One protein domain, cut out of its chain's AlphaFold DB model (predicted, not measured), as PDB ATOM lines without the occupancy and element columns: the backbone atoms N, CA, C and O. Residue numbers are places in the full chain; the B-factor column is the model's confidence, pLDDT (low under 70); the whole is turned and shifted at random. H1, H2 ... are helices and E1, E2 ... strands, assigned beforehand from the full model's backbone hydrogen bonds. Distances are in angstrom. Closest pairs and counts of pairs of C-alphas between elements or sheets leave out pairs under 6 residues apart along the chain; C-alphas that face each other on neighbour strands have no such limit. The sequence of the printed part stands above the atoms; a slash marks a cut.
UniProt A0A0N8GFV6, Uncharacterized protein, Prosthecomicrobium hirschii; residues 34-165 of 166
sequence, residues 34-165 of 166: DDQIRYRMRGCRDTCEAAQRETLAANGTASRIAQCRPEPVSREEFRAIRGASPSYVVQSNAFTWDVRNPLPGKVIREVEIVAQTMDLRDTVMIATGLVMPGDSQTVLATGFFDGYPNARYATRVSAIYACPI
ATOM      1  N   ASP A  34      20.265 -28.036  48.408       87.50
ATOM      2  CA  ASP A  34      21.335 -28.971  48.778       87.50
ATOM      3  C   ASP A  34      21.216 -30.314  48.040       87.50
ATOM      4  O   ASP A  34      22.218 -30.894  47.626       87.50
ATOM      5  N   ASP A  35      19.995 -30.801  47.808       88.88
ATOM      6  CA  ASP A  35      19.750 -32.036  47.058       88.88
ATOM      7  C   ASP A  35      20.201 -31.930  45.601       88.88
ATOM      8  O   ASP A  35      20.860 -32.837  45.085       88.88
ATOM      9  N   GLN A  36      19.899 -30.806  44.947       92.25
ATOM     10  CA  GLN A  36      20.352 -30.544  43.585       92.25
ATOM     11  C   GLN A  36      21.877 -30.446  43.530       92.25
ATOM     12  O   GLN A  36      22.494 -31.058  42.658       92.25
ATOM     13  N   ILE A  37      22.497 -29.741  44.480       91.75
ATOM     14  CA  ILE A  37      23.956 -29.609  44.569       91.75
ATOM     15  C   ILE A  37      24.610 -30.987  44.733       91.75
ATOM     16  O   ILE A  37      25.501 -31.343  43.959       91.75
ATOM     17  N   ARG A  38      24.128 -31.816  45.669       91.00
ATOM     18  CA  ARG A  38      24.640 -33.183  45.884       91.00
ATOM     19  C   ARG A  38      24.487 -34.070  44.657       91.00
ATOM     20  O   ARG A  38      25.384 -34.862  44.362       91.00
ATOM     21  N   TYR A  39      23.365 -33.952  43.947       92.69
ATOM     22  CA  TYR A  39      23.141 -34.685  42.705       92.69
ATOM     23  C   TYR A  39      24.188 -34.317  41.645       92.69
ATOM     24  O   TYR A  39      24.800 -35.210  41.054       92.69
ATOM     25  N   ARG A  40      24.470 -33.018  41.459       94.94
ATOM     26  CA  ARG A  40      25.519 -32.546  40.537       94.94
ATOM     27  C   ARG A  40      26.914 -32.990  40.973       94.94
ATOM     28  O   ARG A  40      27.658 -33.510  40.150       94.94
ATOM     29  N   MET A  41      27.244 -32.882  42.263       94.06
ATOM     30  CA  MET A  41      28.515 -33.381  42.807       94.06
ATOM     31  C   MET A  41      28.715 -34.870  42.505       94.06
ATOM     32  O   MET A  41      29.784 -35.266  42.046       94.06
ATOM     33  N   ARG A  42      27.686 -35.702  42.712       93.81
ATOM     34  CA  ARG A  42      27.761 -37.132  42.389       93.81
ATOM     35  C   ARG A  42      28.018 -37.355  40.900       93.81
ATOM     36  O   ARG A  42      28.937 -38.096  40.572       93.81
ATOM     37  N   GLY A  43      27.273 -36.666  40.033       94.56
ATOM     38  CA  GLY A  43      27.481 -36.729  38.584       94.56
ATOM     39  C   GLY A  43      28.907 -36.350  38.182       94.56
ATOM     40  O   GLY A  43      29.555 -37.094  37.455       94.56
ATOM     41  N   CYS A  44      29.440 -35.254  38.728       94.81
ATOM     42  CA  CYS A  44      30.818 -34.831  38.485       94.81
ATOM     43  C   CYS A  44      31.850 -35.869  38.935       94.81
ATOM     44  O   CYS A  44      32.784 -36.169  38.194       94.81
ATOM     45  N   ARG A  45      31.675 -36.449  40.129       93.19
ATOM     46  CA  ARG A  45      32.548 -37.520  40.624       93.19
ATOM     47  C   ARG A  45      32.516 -38.722  39.686       93.19
ATOM     48  O   ARG A  45      33.577 -39.209  39.312       93.19
ATOM     49  N   ASP A  46      31.327 -39.170  39.291       92.69
ATOM     50  CA  ASP A  46      31.153 -40.336  38.419       92.69
ATOM     51  C   ASP A  46      31.803 -40.107  37.038       92.69
ATOM     52  O   ASP A  46      32.505 -40.985  36.538       92.69
ATOM     53  N   THR A  47      31.657 -38.913  36.449       93.06
ATOM     54  CA  THR A  47      32.313 -38.544  35.180       93.06
ATOM     55  C   THR A  47      33.838 -38.529  35.296       93.06
ATOM     56  O   THR A  47      34.521 -39.102  34.449       93.06
ATOM     57  N   CYS A  48      34.387 -37.912  36.345       90.94
ATOM     58  CA  CYS A  48      35.837 -37.872  36.551       90.94
ATOM     59  C   CYS A  48      36.420 -39.268  36.809       90.94
ATOM     60  O   CYS A  48      37.502 -39.599  36.321       90.94
ATOM     61  N   GLU A  49      35.692 -40.109  37.544       90.06
ATOM     62  CA  GLU A  49      36.100 -41.486  37.804       90.06
ATOM     63  C   GLU A  49      36.039 -42.357  36.539       90.06
ATOM     64  O   GLU A  49      36.906 -43.210  36.347       90.06
ATOM     65  N   ALA A  50      35.065 -42.137  35.649       89.94
ATOM     66  CA  ALA A  50      34.969 -42.859  34.379       89.94
ATOM     67  C   ALA A  50      36.225 -42.665  33.507       89.94
ATOM     68  O   ALA A  50      36.796 -43.651  33.045       89.94
ATOM     69  N   ALA A  51      36.729 -41.434  33.388       85.12
ATOM     70  CA  ALA A  51      37.965 -41.143  32.650       85.12
ATOM     71  C   ALA A  51      39.199 -41.869  33.238       85.12
ATOM     72  O   ALA A  51      40.055 -42.390  32.521       85.12
ATOM     73  N   GLN A  52      39.277 -41.963  34.568       85.94
ATOM     74  CA  GLN A  52      40.335 -42.717  35.252       85.94
ATOM     75  C   GLN A  52      40.209 -44.229  35.014       85.94
ATOM     76  O   GLN A  52      41.205 -44.926  34.808       85.94
ATOM     77  N   ARG A  53      38.980 -44.757  34.975       87.19
ATOM     78  CA  ARG A  53      38.728 -46.169  34.648       87.19
ATOM     79  C   ARG A  53      39.133 -46.516  33.219       87.19
ATOM     80  O   ARG A  53      39.656 -47.608  33.004       87.19
ATOM     81  N   GLU A  54      38.958 -45.602  32.271       86.25
ATOM     82  CA  GLU A  54      39.457 -45.773  30.899       86.25
ATOM     83  C   GLU A  54      40.988 -45.875  30.869       86.25
ATOM     84  O   GLU A  54      41.537 -46.752  30.202       86.25
ATOM     85  N   THR A  55      41.684 -45.070  31.678       80.56
ATOM     86  CA  THR A  55      43.151 -45.135  31.810       80.56
ATOM     87  C   THR A  55      43.601 -46.460  32.434       80.56
ATOM     88  O   THR A  55      44.531 -47.104  31.949       80.56
ATOM     89  N   LEU A  56      42.903 -46.933  33.471       82.69
ATOM     90  CA  LEU A  56      43.149 -48.254  34.062       82.69
ATOM     91  C   LEU A  56      42.953 -49.395  33.058       82.69
ATOM     92  O   LEU A  56      43.693 -50.385  33.113       82.69
ATOM     93  N   ALA A  57      41.948 -49.284  32.186       86.44
ATOM     94  CA  ALA A  57      41.658 -50.273  31.156       86.44
ATOM     95  C   ALA A  57      42.757 -50.292  30.088       86.44
ATOM     96  O   ALA A  57      43.256 -51.367  29.761       86.44
ATOM     97  N   ALA A  58      43.194 -49.116  29.624       84.00
ATOM     98  CA  ALA A  58      44.302 -48.982  28.680       84.00
ATOM     99  C   ALA A  58      45.614 -49.572  29.229       84.00
ATOM    100  O   ALA A  58      46.366 -50.206  28.492       84.00
ATOM    101  N   ASN A  59      45.847 -49.440  30.538       81.12
ATOM    102  CA  ASN A  59      47.053 -49.934  31.205       81.12
ATOM    103  C   ASN A  59      46.936 -51.393  31.699       81.12
ATOM    104  O   ASN A  59      47.816 -51.871  32.412       81.12
ATOM    105  N   GLY A  60      45.845 -52.109  31.389       83.50
ATOM    106  CA  GLY A  60      45.647 -53.520  31.766       83.50
ATOM    107  C   GLY A  60      45.389 -53.781  33.260       83.50
ATOM    108  O   GLY A  60      45.244 -54.926  33.681       83.50
ATOM    109  N   THR A  61      45.295 -52.730  34.072       84.69
ATOM    110  CA  THR A  61      45.129 -52.800  35.540       84.69
ATOM    111  C   THR A  61      43.669 -52.792  36.011       84.69
ATOM    112  O   THR A  61      43.394 -53.062  37.183       84.69
ATOM    113  N   ALA A  62      42.713 -52.522  35.115       85.38
ATOM    114  CA  ALA A  62      41.294 -52.385  35.458       85.38
ATOM    115  C   ALA A  62      40.693 -53.624  36.141       85.38
ATOM    116  O   ALA A  62      39.973 -53.483  37.128       85.38
ATOM    117  N   SER A  63      40.990 -54.832  35.651       84.56
ATOM    118  CA  SER A  63      40.448 -56.080  36.212       84.56
ATOM    119  C   SER A  63      40.956 -56.341  37.632       84.56
ATOM    120  O   SER A  63      40.166 -56.680  38.513       84.56
ATOM    121  N   ARG A  64      42.249 -56.095  37.877       84.12
ATOM    122  CA  ARG A  64      42.885 -56.208  39.198       84.12
ATOM    123  C   ARG A  64      42.236 -55.262  40.207       84.12
ATOM    124  O   ARG A  64      41.847 -55.681  41.292       84.12
ATOM    125  N   ILE A  65      42.041 -54.005  39.816       86.75
ATOM    126  CA  ILE A  65      41.381 -53.001  40.655       86.75
ATOM    127  C   ILE A  65      39.894 -53.301  40.876       86.75
ATOM    128  O   ILE A  65      39.374 -53.014  41.952       86.75
ATOM    129  N   ALA A  66      39.198 -53.865  39.889       85.94
ATOM    130  CA  ALA A  66      37.785 -54.218  40.017       85.94
ATOM    131  C   ALA A  66      37.541 -55.389  40.982       85.94
ATOM    132  O   ALA A  66      36.495 -55.431  41.624       85.94
ATOM    133  N   GLN A  67      38.489 -56.324  41.084       86.44
ATOM    134  CA  GLN A  67      38.396 -57.499  41.960       86.44
ATOM    135  C   GLN A  67      39.004 -57.272  43.346       86.44
ATOM    136  O   GLN A  67      38.764 -58.054  44.265       86.44
ATOM    137  N   CYS A  68      39.798 -56.218  43.505       90.12
ATOM    138  CA  CYS A  68      40.403 -55.896  44.779       90.12
ATOM    139  C   CYS A  68      39.350 -55.463  45.809       90.12
ATOM    140  O   CYS A  68      38.518 -54.589  45.554       90.12
ATOM    141  N   ARG A  69      39.455 -56.029  47.014       93.69
ATOM    142  CA  ARG A  69      38.814 -55.500  48.216       93.69
ATOM    143  C   ARG A  69      39.772 -54.497  48.872       93.69
ATOM    144  O   ARG A  69      40.849 -54.924  49.279       93.69
ATOM    145  N   PRO A  70      39.420 -53.203  48.983       95.56
ATOM    146  CA  PRO A  70      40.296 -52.212  49.596       95.56
ATOM    147  C   PRO A  70      40.656 -52.585  51.037       95.56
ATOM    148  O   PRO A  70      39.786 -52.923  51.841       95.56
ATOM    149  N   GLU A  71      41.939 -52.490  51.364       97.19
ATOM    150  CA  GLU A  71      42.466 -52.752  52.703       97.19
ATOM    151  C   GLU A  71      42.975 -51.458  53.339       97.19
ATOM    152  O   GLU A  71      43.446 -50.567  52.619       97.19
ATOM    153  N   PRO A  72      42.889 -51.318  54.675       97.94
ATOM    154  CA  PRO A  72      43.373 -50.126  55.352       97.94
ATOM    155  C   PRO A  72      44.878 -49.955  55.123       97.94
ATOM    156  O   PRO A  72      45.667 -50.883  55.302       97.94
ATOM    157  N   VAL A  73      45.285 -48.744  54.746       98.25
ATOM    158  CA  VAL A  73      46.701 -48.396  54.599       98.25
ATOM    159  C   VAL A  73      47.405 -48.382  55.957       98.25
ATOM    160  O   VAL A  73      46.781 -48.210  57.010       98.25
ATOM    161  N   SER A  74      48.730 -48.521  55.946       98.25
ATOM    162  CA  SER A  74      49.521 -48.444  57.172       98.25
ATOM    163  C   SER A  74      49.444 -47.048  57.803       98.25
ATOM    164  O   SER A  74      49.103 -46.051  57.162       98.25
ATOM    165  N   ARG A  75      49.825 -46.931  59.079       98.00
ATOM    166  CA  ARG A  75      49.859 -45.634  59.774       98.00
ATOM    167  C   ARG A  75      50.799 -44.624  59.104       98.00
ATOM    168  O   ARG A  75      50.540 -43.422  59.152       98.00
ATOM    169  N   GLU A  76      51.903 -45.096  58.536       98.25
ATOM    170  CA  GLU A  76      52.866 -44.254  57.826       98.25
ATOM    171  C   GLU A  76      52.275 -43.744  56.511       98.25
ATOM    172  O   GLU A  76      52.258 -42.538  56.269       98.25
ATOM    173  N   GLU A  77      51.679 -44.643  55.731       98.31
ATOM    174  CA  GLU A  77      50.991 -44.317  54.481       98.31
ATOM    175  C   GLU A  77      49.831 -43.344  54.717       98.31
ATOM    176  O   GLU A  77      49.699 -42.342  54.016       98.31
ATOM    177  N   PHE A  78      49.037 -43.577  55.765       98.12
ATOM    178  CA  PHE A  78      47.961 -42.682  56.177       98.12
ATOM    179  C   PHE A  78      48.474 -41.258  56.419       98.12
ATOM    180  O   PHE A  78      47.897 -40.287  55.929       98.12
ATOM    181  N   ARG A  79      49.578 -41.113  57.164       97.44
ATOM    182  CA  ARG A  79      50.193 -39.804  57.436       97.44
ATOM    183  C   ARG A  79      50.733 -39.158  56.168       97.44
ATOM    184  O   ARG A  79      50.554 -37.955  56.008       97.44
ATOM    185  N   ALA A  80      51.346 -39.937  55.277       97.81
ATOM    186  CA  ALA A  80      51.838 -39.440  53.997       97.81
ATOM    187  C   ALA A  80      50.691 -38.873  53.146       97.81
ATOM    188  O   ALA A  80      50.777 -37.737  52.682       97.81
ATOM    189  N   ILE A  81      49.578 -39.604  53.022       97.50
ATOM    190  CA  ILE A  81      48.390 -39.139  52.291       97.50
ATOM    191  C   ILE A  81      47.812 -37.878  52.945       97.50
ATOM    192  O   ILE A  81      47.553 -36.886  52.262       97.50
ATOM    193  N   ARG A  82      47.639 -37.877  54.277       95.56
ATOM    194  CA  ARG A  82      47.119 -36.718  55.024       95.56
ATOM    195  C   ARG A  82      48.020 -35.488  54.910       95.56
ATOM    196  O   ARG A  82      47.497 -34.385  54.857       95.56
ATOM    197  N   GLY A  83      49.340 -35.665  54.875       95.31
ATOM    198  CA  GLY A  83      50.301 -34.573  54.706       95.31
ATOM    199  C   GLY A  83      50.364 -34.034  53.275       95.31
ATOM    200  O   GLY A  83      50.645 -32.856  53.078       95.31
ATOM    201  N   ALA A  84      50.080 -34.877  52.277       95.06
ATOM    202  CA  ALA A  84      50.076 -34.500  50.865       95.06
ATOM    203  C   ALA A  84      48.757 -33.863  50.394       95.06
ATOM    204  O   ALA A  84      48.732 -33.228  49.338       95.06
ATOM    205  N   SER A  85      47.674 -34.043  51.154       93.62
ATOM    206  CA  SER A  85      46.317 -33.648  50.769       93.62
ATOM    207  C   SER A  85      45.839 -32.429  51.574       93.62
ATOM    208  O   SER A  85      46.014 -32.405  52.795       93.62
ATOM    209  N   PRO A  86      45.194 -31.431  50.945       85.75
ATOM    210  CA  PRO A  86      44.528 -30.331  51.651       85.75
ATOM    211  C   PRO A  86      43.456 -30.809  52.644       85.75
ATOM    212  O   PRO A  86      43.100 -31.984  52.680       85.75
ATOM    213  N   SER A  87      42.906 -29.907  53.465       85.94
ATOM    214  CA  SER A  87      41.784 -30.266  54.350       85.94
ATOM    215  C   SER A  87      40.513 -30.578  53.552       85.94
ATOM    216  O   SER A  87      40.307 -30.047  52.463       85.94
ATOM    217  N   TYR A  88      39.667 -31.450  54.103       90.06
ATOM    218  CA  TYR A  88      38.358 -31.762  53.533       90.06
ATOM    219  C   TYR A  88      37.394 -30.580  53.693       90.06
ATOM    220  O   TYR A  88      37.606 -29.692  54.522       90.06
ATOM    221  N   VAL A  89      36.312 -30.605  52.924       88.25
ATOM    222  CA  VAL A  89      35.216 -29.641  52.985       88.25
ATOM    223  C   VAL A  89      33.913 -30.396  53.222       88.25
ATOM    224  O   VAL A  89      33.707 -31.499  52.720       88.25
ATOM    225  N   VAL A  90      33.031 -29.792  54.012       85.94
ATOM    226  CA  VAL A  90      31.651 -30.247  54.169       85.94
ATOM    227  C   VAL A  90      30.747 -29.120  53.702       85.94
ATOM    228  O   VAL A  90      30.786 -28.025  54.257       85.94
ATOM    229  N   GLN A  91      29.952 -29.387  52.673       84.81
ATOM    230  CA  GLN A  91      29.023 -28.427  52.088       84.81
ATOM    231  C   GLN A  91      27.788 -29.165  51.584       84.81
ATOM    232  O   GLN A  91      27.910 -30.268  51.055       84.81
ATOM    233  N   SER A  92      26.608 -28.562  51.743       86.50
ATOM    234  CA  SER A  92      25.343 -29.099  51.224       86.50
ATOM    235  C   SER A  92      25.131 -30.574  51.573       86.50
ATOM    236  O   SER A  92      24.766 -31.382  50.728       86.50
ATOM    237  N   ASN A  93      25.425 -30.955  52.821       83.19
ATOM    238  CA  ASN A  93      25.314 -32.333  53.317       83.19
ATOM    239  C   ASN A  93      26.170 -33.366  52.556       83.19
ATOM    240  O   ASN A  93      25.883 -34.569  52.571       83.19
ATOM    241  N   ALA A  94      27.242 -32.912  51.910       87.75
ATOM    242  CA  ALA A  94      28.263 -33.746  51.302       87.75
ATOM    243  C   ALA A  94      29.633 -33.465  51.918       87.75
ATOM    244  O   ALA A  94      30.014 -32.320  52.151       87.75
ATOM    245  N   PHE A  95      30.384 -34.537  52.147       91.12
ATOM    246  CA  PHE A  95      31.808 -34.473  52.427       91.12
ATOM    247  C   PHE A  95      32.567 -34.617  51.117       91.12
ATOM    248  O   PHE A  95      32.342 -35.578  50.375       91.12
ATOM    249  N   THR A  96      33.493 -33.701  50.872       92.62
ATOM    250  CA  THR A  96      34.436 -33.756  49.759       92.62
ATOM    251  C   THR A  96      35.855 -33.618  50.281       92.62
ATOM    252  O   THR A  96      36.144 -32.831  51.183       92.62
ATOM    253  N   TRP A  97      36.772 -34.391  49.715       94.06
ATOM    254  CA  TRP A  97      38.185 -34.265  50.044       94.06
ATOM    255  C   TRP A  97      39.040 -34.545  48.818       94.06
ATOM    256  O   TRP A  97      38.958 -35.628  48.244       94.06
ATOM    257  N   ASP A  98      39.855 -33.569  48.419       94.69
ATOM    258  CA  ASP A  98      40.856 -33.766  47.372       94.69
ATOM    259  C   ASP A  98      42.034 -34.534  47.953       94.69
ATOM    260  O   ASP A  98      42.852 -33.999  48.704       94.69
ATOM    261  N   VAL A  99      42.087 -35.815  47.618       95.94
ATOM    262  CA  VAL A  99      43.113 -36.739  48.071       95.94
ATOM    263  C   VAL A  99      44.215 -36.775  47.030       95.94
ATOM    264  O   VAL A  99      43.959 -37.073  45.864       95.94
ATOM    265  N   ARG A 100      45.448 -36.522  47.465       96.06
ATOM    266  CA  ARG A 100      46.658 -36.799  46.692       96.06
ATOM    267  C   ARG A 100      47.226 -38.140  47.127       96.06
ATOM    268  O   ARG A 100      47.430 -38.353  48.321       96.06
ATOM    269  N   ASN A 101      47.514 -39.021  46.175       96.25
ATOM    270  CA  ASN A 101      48.040 -40.348  46.468       96.25
ATOM    271  C   ASN A 101      49.567 -40.414  46.246       96.25
ATOM    272  O   ASN A 101      50.013 -40.521  45.105       96.25
ATOM    273  N   PRO A 102      50.396 -40.366  47.306       96.88
ATOM    274  CA  PRO A 102      51.846 -40.494  47.186       96.88
ATOM    275  C   PRO A 102      52.329 -41.952  47.071       96.88
ATOM    276  O   PRO A 102      53.537 -42.172  47.056       96.88
ATOM    277  N   LEU A 103      51.434 -42.947  47.052       96.38
ATOM    278  CA  LEU A 103      51.794 -44.364  47.132       96.38
ATOM    279  C   LEU A 103      51.960 -44.961  45.720       96.38
ATOM    280  O   LEU A 103      50.956 -45.124  45.029       96.38
ATOM    281  N   PRO A 104      53.182 -45.321  45.277       92.38
ATOM    282  CA  PRO A 104      53.449 -45.735  43.893       92.38
ATOM    283  C   PRO A 104      52.741 -47.035  43.470       92.38
ATOM    284  O   PRO A 104      52.346 -47.158  42.316       92.38
ATOM    285  N   GLY A 105      52.530 -47.973  44.398       91.88
ATOM    286  CA  GLY A 105      51.963 -49.300  44.119       91.88
ATOM    287  C   GLY A 105      50.527 -49.506  44.604       91.88
ATOM    288  O   GLY A 105      50.058 -50.643  44.676       91.88
ATOM    289  N   LYS A 106      49.818 -48.437  44.997       95.25
ATOM    290  CA  LYS A 106      48.473 -48.538  45.583       95.25
ATOM    291  C   LYS A 106      47.514 -47.521  44.992       95.25
ATOM    292  O   LYS A 106      47.853 -46.355  44.846       95.25
ATOM    293  N   VAL A 107      46.281 -47.939  44.739       94.94
ATOM    294  CA  VAL A 107      45.175 -47.060  44.341       94.94
ATOM    295  C   VAL A 107      44.252 -46.861  45.530       94.94
ATOM    296  O   VAL A 107      43.710 -47.832  46.052       94.94
ATOM    297  N   ILE A 108      44.037 -45.615  45.948       96.56
ATOM    298  CA  ILE A 108      43.090 -45.310  47.028       96.56
ATOM    299  C   ILE A 108      41.669 -45.423  46.475       96.56
ATOM    300  O   ILE A 108      41.365 -44.874  45.411       96.56
ATOM    301  N   ARG A 109      40.805 -46.134  47.202       95.62
ATOM    302  CA  ARG A 109      39.414 -46.387  46.800       95.62
ATOM    303  C   ARG A 109      38.391 -45.830  47.773       95.62
ATOM    304  O   ARG A 109      37.319 -45.392  47.355       95.62
ATOM    305  N   GLU A 110      38.725 -45.839  49.056       96.75
ATOM    306  CA  GLU A 110      37.789 -45.471  50.110       96.75
ATOM    307  C   GLU A 110      38.488 -44.658  51.193       96.75
ATOM    308  O   GLU A 110      39.667 -44.849  51.498       96.75
ATOM    309  N   VAL A 111      37.734 -43.746  51.788       96.88
ATOM    310  CA  VAL A 111      38.135 -42.989  52.965       96.88
ATOM    311  C   VAL A 111      37.029 -43.138  53.990       96.88
ATOM    312  O   VAL A 111      35.892 -42.735  53.742       96.88
ATOM    313  N   GLU A 112      37.367 -43.703  55.142       95.81
ATOM    314  CA  GLU A 112      36.455 -43.760  56.272       95.81
ATOM    315  C   GLU A 112      36.505 -42.446  57.040       95.81
ATOM    316  O   GLU A 112      37.564 -41.892  57.362       95.81
ATOM    317  N   ILE A 113      35.311 -41.940  57.306       91.94
ATOM    318  CA  ILE A 113      35.067 -40.680  57.969       91.94
ATOM    319  C   ILE A 113      34.248 -40.991  59.206       91.94
ATOM    320  O   ILE A 113      33.160 -41.558  59.119       91.94
ATOM    321  N   VAL A 114      34.762 -40.570  60.351       90.25
ATOM    322  CA  VAL A 114      34.028 -40.599  61.609       90.25
ATOM    323  C   VAL A 114      33.568 -39.185  61.900       90.25
ATOM    324  O   VAL A 114      34.382 -38.256  61.943       90.25
ATOM    325  N   ALA A 115      32.265 -39.024  62.085       86.06
ATOM    326  CA  ALA A 115      31.665 -37.790  62.555       86.06
ATOM    327  C   ALA A 115      30.916 -38.043  63.861       86.06
ATOM    328  O   ALA A 115      30.252 -39.065  63.998       86.06
ATOM    329  N   GLN A 116      31.004 -37.110  64.802       81.94
ATOM    330  CA  GLN A 116      30.312 -37.222  66.083       81.94
ATOM    331  C   GLN A 116      28.973 -36.474  66.045       81.94
ATOM    332  O   GLN A 116      28.932 -35.313  65.631       81.94
ATOM    333  N   THR A 117      27.887 -37.128  66.468       77.25
ATOM    334  CA  THR A 117      26.554 -36.515  66.605       77.25
ATOM    335  C   THR A 117      26.446 -35.654  67.866       77.25
ATOM    336  O   THR A 117      27.347 -35.641  68.707       77.25
ATOM    337  N   MET A 118      25.320 -34.951  68.036       74.81
ATOM    338  CA  MET A 118      25.062 -34.169  69.252       74.81
ATOM    339  C   MET A 118      25.007 -35.026  70.526       74.81
ATOM    340  O   MET A 118      25.392 -34.553  71.590       74.81
ATOM    341  N   ASP A 119      24.624 -36.299  70.401       79.75
ATOM    342  CA  ASP A 119      24.589 -37.268  71.503       79.75
ATOM    343  C   ASP A 119      25.949 -37.942  71.757       79.75
ATOM    344  O   ASP A 119      26.022 -38.985  72.409       79.75
ATOM    345  N   LEU A 120      27.032 -37.386  71.200       80.00
ATOM    346  CA  LEU A 120      28.399 -37.902  71.301       80.00
ATOM    347  C   LEU A 120      28.581 -39.318  70.731       80.00
ATOM    348  O   LEU A 120      29.541 -40.009  71.074       80.00
ATOM    349  N   ARG A 121      27.681 -39.749  69.841       81.56
ATOM    350  CA  ARG A 121      27.788 -41.032  69.141       81.56
ATOM    351  C   ARG A 121      28.588 -40.859  67.859       81.56
ATOM    352  O   ARG A 121      28.390 -39.890  67.129       81.56
ATOM    353  N   ASP A 122      29.454 -41.824  67.580       85.56
ATOM    354  CA  ASP A 122      30.204 -41.864  66.332       85.56
ATOM    355  C   ASP A 122      29.325 -42.416  65.204       85.56
ATOM    356  O   ASP A 122      28.753 -43.504  65.299       85.56
ATOM    357  N   THR A 123      29.254 -41.666  64.111       84.69
ATOM    358  CA  THR A 123      28.703 -42.100  62.830       84.69
ATOM    359  C   THR A 123      29.855 -42.329  61.864       84.69
ATOM    360  O   THR A 123      30.661 -41.429  61.613       84.69
ATOM    361  N   VAL A 124      29.909 -43.532  61.300       88.81
ATOM    362  CA  VAL A 124      30.909 -43.923  60.307       88.81
ATOM    363  C   VAL A 124      30.320 -43.775  58.911       88.81
ATOM    364  O   VAL A 124      29.203 -44.214  58.646       88.81
ATOM    365  N   MET A 125      31.075 -43.164  58.009       89.75
ATOM    366  CA  MET A 125      30.730 -43.051  56.595       89.75
ATOM    367  C   MET A 125      31.932 -43.376  55.734       89.75
ATOM    368  O   MET A 125      33.069 -43.117  56.119       89.75
ATOM    369  N   ILE A 126      31.660 -43.849  54.524       92.94
ATOM    370  CA  ILE A 126      32.683 -44.098  53.518       92.94
ATOM    371  C   ILE A 126      32.523 -43.080  52.392       92.94
ATOM    372  O   ILE A 126      31.489 -43.034  51.720       92.94
ATOM    373  N   ALA A 127      33.549 -42.260  52.180       93.75
ATOM    374  CA  ALA A 127      33.715 -41.529  50.933       93.75
ATOM    375  C   ALA A 127      34.436 -42.419  49.927       93.75
ATOM    376  O   ALA A 127      35.406 -43.098  50.259       93.75
ATOM    377  N   THR A 128      33.960 -42.403  48.688       93.81
ATOM    378  CA  THR A 128      34.477 -43.265  47.620       93.81
ATOM    379  C   THR A 128      35.084 -42.430  46.505       93.81
ATOM    380  O   THR A 128      34.643 -41.306  46.244       93.81
ATOM    381  N   GLY A 129      36.095 -42.993  45.853       91.94
ATOM    382  CA  GLY A 129      36.714 -42.438  44.658       91.94
ATOM    383  C   GLY A 129      37.745 -43.397  44.070       91.94
ATOM    384  O   GLY A 129      37.878 -44.543  44.505       91.94
ATOM    385  N   LEU A 130      38.488 -42.919  43.079       93.12
ATOM    386  CA  LEU A 130      39.574 -43.653  42.444       93.12
ATOM    387  C   LEU A 130      40.783 -42.727  42.334       93.12
ATOM    388  O   LEU A 130      40.822 -41.865  41.460       93.12
ATOM    389  N   VAL A 131      41.750 -42.875  43.240       93.81
ATOM    390  CA  VAL A 131      42.943 -42.014  43.277       93.81
ATOM    391  C   VAL A 131      44.168 -42.833  42.891       93.81
ATOM    392  O   VAL A 131      44.685 -43.623  43.689       93.81
ATOM    393  N   MET A 132      44.621 -42.656  41.654       92.06
ATOM    394  CA  MET A 132      45.798 -43.336  41.113       92.06
ATOM    395  C   MET A 132      47.091 -42.871  41.797       92.06
ATOM    396  O   MET A 132      47.134 -41.745  42.296       92.06
ATOM    397  N   PRO A 133      48.146 -43.703  41.838       92.81
ATOM    398  CA  PRO A 133      49.471 -43.267  42.264       92.81
ATOM    399  C   PRO A 133      49.920 -41.982  41.567       92.81
ATOM    400  O   PRO A 133      49.847 -41.876  40.348       92.81
ATOM    401  N   GLY A 134      50.396 -41.005  42.339       91.44
ATOM    402  CA  GLY A 134      50.865 -39.713  41.830       91.44
ATOM    403  C   GLY A 134      49.762 -38.691  41.533       91.44
ATOM    404  O   GLY A 134      50.052 -37.492  41.515       91.44
ATOM    405  N   ASP A 135      48.510 -39.129  41.397       91.06
ATOM    406  CA  ASP A 135      47.378 -38.277  41.041       91.06
ATOM    407  C   ASP A 135      46.713 -37.614  42.257       91.06
ATOM    408  O   ASP A 135      46.960 -37.940  43.426       91.06
ATOM    409  N   SER A 136      45.844 -36.644  41.961       92.38
ATOM    410  CA  SER A 136      44.929 -36.023  42.921       92.38
ATOM    411  C   SER A 136      43.490 -36.122  42.425       92.38
ATOM    412  O   SER A 136      43.201 -35.739  41.293       92.38
ATOM    413  N   GLN A 137      42.587 -36.627  43.266       92.56
ATOM    414  CA  GLN A 137      41.164 -36.778  42.945       92.56
ATOM    415  C   GLN A 137      40.296 -36.513  44.169       92.56
ATOM    416  O   GLN A 137      40.723 -36.699  45.309       92.56
ATOM    417  N   THR A 138      39.055 -36.097  43.934       94.56
ATOM    418  CA  THR A 138      38.100 -35.853  45.015       94.56
ATOM    419  C   THR A 138      37.390 -37.145  45.400       94.56
ATOM    420  O   THR A 138      36.736 -37.769  44.566       94.56
ATOM    421  N   VAL A 139      37.467 -37.522  46.677       94.75
ATOM    422  CA  VAL A 139      36.559 -38.518  47.259       94.75
ATOM    423  C   VAL A 139      35.296 -37.826  47.756       94.75
ATOM    424  O   VAL A 139      35.346 -36.697  48.254       94.75
ATOM    425  N   LEU A 140      34.158 -38.505  47.628       93.56
ATOM    426  CA  LEU A 140      32.844 -37.939  47.921       93.56
ATOM    427  C   LEU A 140      32.018 -38.887  48.795       93.56
ATOM    428  O   LEU A 140      31.888 -40.074  48.489       93.56
ATOM    429  N   ALA A 141      31.386 -38.337  49.833       91.12
ATOM    430  CA  ALA A 141      30.269 -38.961  50.539       91.12
ATOM    431  C   ALA A 141      29.074 -37.999  50.535       91.12
ATOM    432  O   ALA A 141      29.125 -36.928  51.132       91.12
ATOM    433  N   THR A 142      27.979 -38.379  49.870       81.38
ATOM    434  CA  THR A 142      26.770 -37.533  49.717       81.38
ATOM    435  C   THR A 142      25.717 -37.752  50.809       81.38
ATOM    436  O   THR A 142      24.619 -37.216  50.718       81.38
ATOM    437  N   GLY A 143      26.041 -38.522  51.846       74.12
ATOM    438  CA  GLY A 143      25.188 -38.783  53.010       74.12
ATOM    439  C   GLY A 143      25.768 -38.192  54.290       74.12
ATOM    440  O   GLY A 143      25.698 -38.816  55.343       74.12
ATOM    441  N   PHE A 144      26.398 -37.017  54.215       73.12
ATOM    442  CA  PHE A 144      27.072 -36.419  55.367       73.12
ATOM    443  C   PHE A 144      26.094 -35.803  56.395       73.12
ATOM    444  O   PHE A 144      26.500 -35.054  57.281       73.12
ATOM    445  N   PHE A 145      24.804 -36.144  56.323       64.69
ATOM    446  CA  PHE A 145      23.764 -35.660  57.222       64.69
ATOM    447  C   PHE A 145      22.703 -36.732  57.497       64.69
ATOM    448  O   PHE A 145      22.204 -37.349  56.559       64.69
ATOM    449  N   ASP A 146      22.342 -36.883  58.775       52.03
ATOM    450  CA  ASP A 146      21.192 -37.653  59.276       52.03
ATOM    451  C   ASP A 146      20.136 -36.681  59.814       52.03
ATOM    452  O   ASP A 146      19.942 -36.583  61.025       52.03
ATOM    453  N   GLY A 147      19.489 -35.921  58.930       46.00
ATOM    454  CA  GLY A 147      18.367 -35.056  59.303       46.00
ATOM    455  C   GLY A 147      18.708 -33.908  60.269       46.00
ATOM    456  O   GLY A 147      19.640 -33.928  61.075       46.00
ATOM    457  N   TYR A 148      17.947 -32.825  60.163       36.34
ATOM    458  CA  TYR A 148      18.035 -31.753  61.143       36.34
ATOM    459  C   TYR A 148      17.307 -32.227  62.411       36.34
ATOM    460  O   TYR A 148      16.219 -32.788  62.266       36.34
ATOM    461  N   PRO A 149      17.862 -32.036  63.626       45.97
ATOM    462  CA  PRO A 149      19.038 -31.245  63.974       45.97
ATOM    463  C   PRO A 149      20.199 -32.126  64.477       45.97
ATOM    464  O   PRO A 149      20.403 -32.239  65.678       45.97
ATOM    465  N   ASN A 150      21.003 -32.727  63.597       46.78
ATOM    466  CA  ASN A 150      22.284 -33.311  64.015       46.78
ATOM    467  C   ASN A 150      23.452 -32.498  63.456       46.78
ATOM    468  O   ASN A 150      24.046 -32.835  62.431       46.78
ATOM    469  N   ALA A 151      23.792 -31.408  64.149       49.81
ATOM    470  CA  ALA A 151      25.066 -30.732  63.942       49.81
ATOM    471  C   ALA A 151      26.204 -31.705  64.302       49.81
ATOM    472  O   ALA A 151      26.254 -32.230  65.414       49.81
ATOM    473  N   ARG A 152      27.103 -31.975  63.350       59.34
ATOM    474  CA  ARG A 152      28.286 -32.818  63.566       59.34
ATOM    475  C   ARG A 152      29.449 -31.925  63.993       59.34
ATOM    476  O   ARG A 152      29.956 -31.157  63.182       59.34
ATOM    477  N   TYR A 153      29.847 -31.999  65.263       58.34
ATOM    478  CA  TYR A 153      30.830 -31.070  65.850       58.34
ATOM    479  C   TYR A 153      32.275 -31.387  65.468       58.34
ATOM    480  O   TYR A 153      33.089 -30.487  65.275       58.34
ATOM    481  N   ALA A 154      32.593 -32.675  65.350       76.00
ATOM    482  CA  ALA A 154      33.924 -33.151  65.018       76.00
ATOM    483  C   ALA A 154      33.822 -34.158  63.879       76.00
ATOM    484  O   ALA A 154      33.072 -35.128  63.957       76.00
ATOM    485  N   THR A 155      34.575 -33.907  62.814       84.75
ATOM    486  CA  THR A 155      34.733 -34.824  61.686       84.75
ATOM    487  C   THR A 155      36.204 -35.160  61.571       84.75
ATOM    488  O   THR A 155      37.057 -34.286  61.699       84.75
ATOM    489  N   ARG A 156      36.525 -36.428  61.346       89.81
ATOM    490  CA  ARG A 156      37.898 -36.851  61.087       89.81
ATOM    491  C   ARG A 156      37.920 -37.980  60.081       89.81
ATOM    492  O   ARG A 156      37.024 -38.816  60.046       89.81
ATOM    493  N   VAL A 157      39.002 -38.035  59.319       93.56
ATOM    494  CA  VAL A 157      39.355 -39.229  58.558       93.56
ATOM    495  C   VAL A 157      39.947 -40.239  59.544       93.56
ATOM    496  O   VAL A 157      40.908 -39.913  60.244       93.56
ATOM    497  N   SER A 158      39.349 -41.421  59.655       95.38
ATOM    498  CA  SER A 158      39.778 -42.485  60.579       95.38
ATOM    499  C   SER A 158      40.662 -43.520  59.897       95.38
ATOM    500  O   SER A 158      41.642 -43.959  60.496       95.38
ATOM    501  N   ALA A 159      40.348 -43.865  58.650       97.62
ATOM    502  CA  ALA A 159      41.094 -44.815  57.844       97.62
ATOM    503  C   ALA A 159      41.025 -44.440  56.359       97.62
ATOM    504  O   ALA A 159      40.119 -43.743  55.904       97.62
ATOM    505  N   ILE A 160      42.021 -44.888  55.605       98.31
ATOM    506  CA  ILE A 160      42.070 -44.780  54.146       98.31
ATOM    507  C   ILE A 160      42.319 -46.190  53.636       98.31
ATOM    508  O   ILE A 160      43.183 -46.879  54.176       98.31
ATOM    509  N   TYR A 161      41.570 -46.611  52.625       98.38
ATOM    510  CA  TYR A 161      41.647 -47.959  52.087       98.38
ATOM    511  C   TYR A 161      42.124 -47.909  50.652       98.38
ATOM    512  O   TYR A 161      41.677 -47.084  49.844       98.38
ATOM    513  N   ALA A 162      43.040 -48.812  50.340       97.44
ATOM    514  CA  ALA A 162      43.675 -48.868  49.045       97.44
ATOM    515  C   ALA A 162      43.767 -50.300  48.528       97.44
ATOM    516  O   ALA A 162      43.714 -51.272  49.278       97.44
ATOM    517  N   CYS A 163      43.916 -50.391  47.217       95.56
ATOM    518  CA  CYS A 163      44.137 -51.619  46.485       95.56
ATOM    519  C   CYS A 163      45.576 -51.673  45.985       95.56
ATOM    520  O   CYS A 163      46.007 -50.697  45.364       95.56
ATOM    521  N   PRO A 164      46.315 -52.773  46.205       92.56
ATOM    522  CA  PRO A 164      47.598 -52.961  45.549       92.56
ATOM    523  C   PRO A 164      47.393 -53.082  44.033       92.56
ATOM    524  O   PRO A 164      46.425 -53.693  43.571       92.56
ATOM    525  N   ILE A 165      48.291 -52.473  43.262       86.25
ATOM    526  CA  ILE A 165      48.312 -52.588  41.796       86.25
ATOM    527  C   ILE A 165      49.569 -53.242  41.245       86.25
ATOM    528  O   ILE A 165      49.600 -53.511  40.047       86.25
TER     529      ILE A 165
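AT A GLANCE: This is residues 34 to 165 of the 166 residues of an uncharacterized protein of Prosthecomicrobium hirschii (UniProt A0A0N8GFV6). Two three-stranded sheets stand partly face to face as a sandwich, their strands crossed, and come closest where the edge strands E4 and E5 meet. The long helix H1 runs slantwise over the shorter-stranded sheet E1 E2 E5 and reaches E4 with residues 45 to 53; the short H2 and H3 pack on opposite faces of the sheet E4 E3 E6. The printed part has 132 residues, in the order H1 H2 H3 E1 E2 E3 E4 E5 E6; both sheets are antiparallel and the class is mixed. It is compact, with a radius of gyration of the C-alphas of 15.1 A and spans of 47 by 34 by 25 A.

HOW THE PARTS SIT: Start at the strongly twisted sheet of E4, residues 122 to 131, E3, residues 106 to 116, and E6, residues 155 to 164, in that order. E3 and E4 form a hairpin, with N 113 and O 125 2.8 A apart; between E3 and E6, N 107 and O 163 are 2.8 A apart. The other sheet runs E1, residues 89 to 91, E2, residues 94 to 100, and E5, residues 136 to 141. E1 and E2 form a hairpin, with N 89 and O 96 2.8 A apart; between E2 and E5, N 99 and O 137 are 2.8 A apart. The two sheets make a sandwich, two sheets face to face, with best planes 41 degrees apart and strands at 45 degrees; the closest C-alphas of E4 and E5 are those of Ala 127 and Ala 141, 4.3 A apart. H1, residues 34 to 58, makes two layers with the sheet E1 E2 E5, a helix on one face of a sheet: it lies over E2 and E5 at a height over the sheet of 9.1 A, slantwise to the strands at 44 degrees to E5 on the local plane. Its closest C-alpha pair with E5 is Arg 45 and Thr 138, 7.3 A. H2, residues 62 to 67, is on the sheet E4 E3 E6, with the C-alphas of Ile 65 and Cys 163 closest to E6 at 6.6 A. H1 and H2 only just touch, only at the corner by their link, with 3 pairs of C-alphas within 8 A, the closest Leu 56 and Ala 62 at 4.7 A. H3, residues 75 to 84, is on the opposite face from H2, across the strands at 73 degrees to E6 on the local plane; the C-alphas of Phe 78 and Ile 160 are closest, 6.6 A. H3 only grazes the sheet E1 E2 E5. In H1, H2 and H3 every O i to N i+4 pair is within hydrogen-bond range.

IN THESE COORDINATES: Find C-alpha 34 at (21.335, -28.971, 48.778); from there H1 runs 36.5 A to C-alpha 58 at (44.302, -48.982, 28.680). E3 measures 29.6 A, E6 27.5 A, E4 26.3 A and E2 19.2 A; E6 ends at C-alpha 164, (47.598, -52.961, 45.549).

THE WHOLE: Look at Ala 58 and Asp 119 for the two C-alphas farthest apart, 48.6 A. The printed part has no cut. The link E5 to E6, 13 residues, is long, and in it residues 145 to 153 have pLDDT under 70; the mean of the printed part is 87.9.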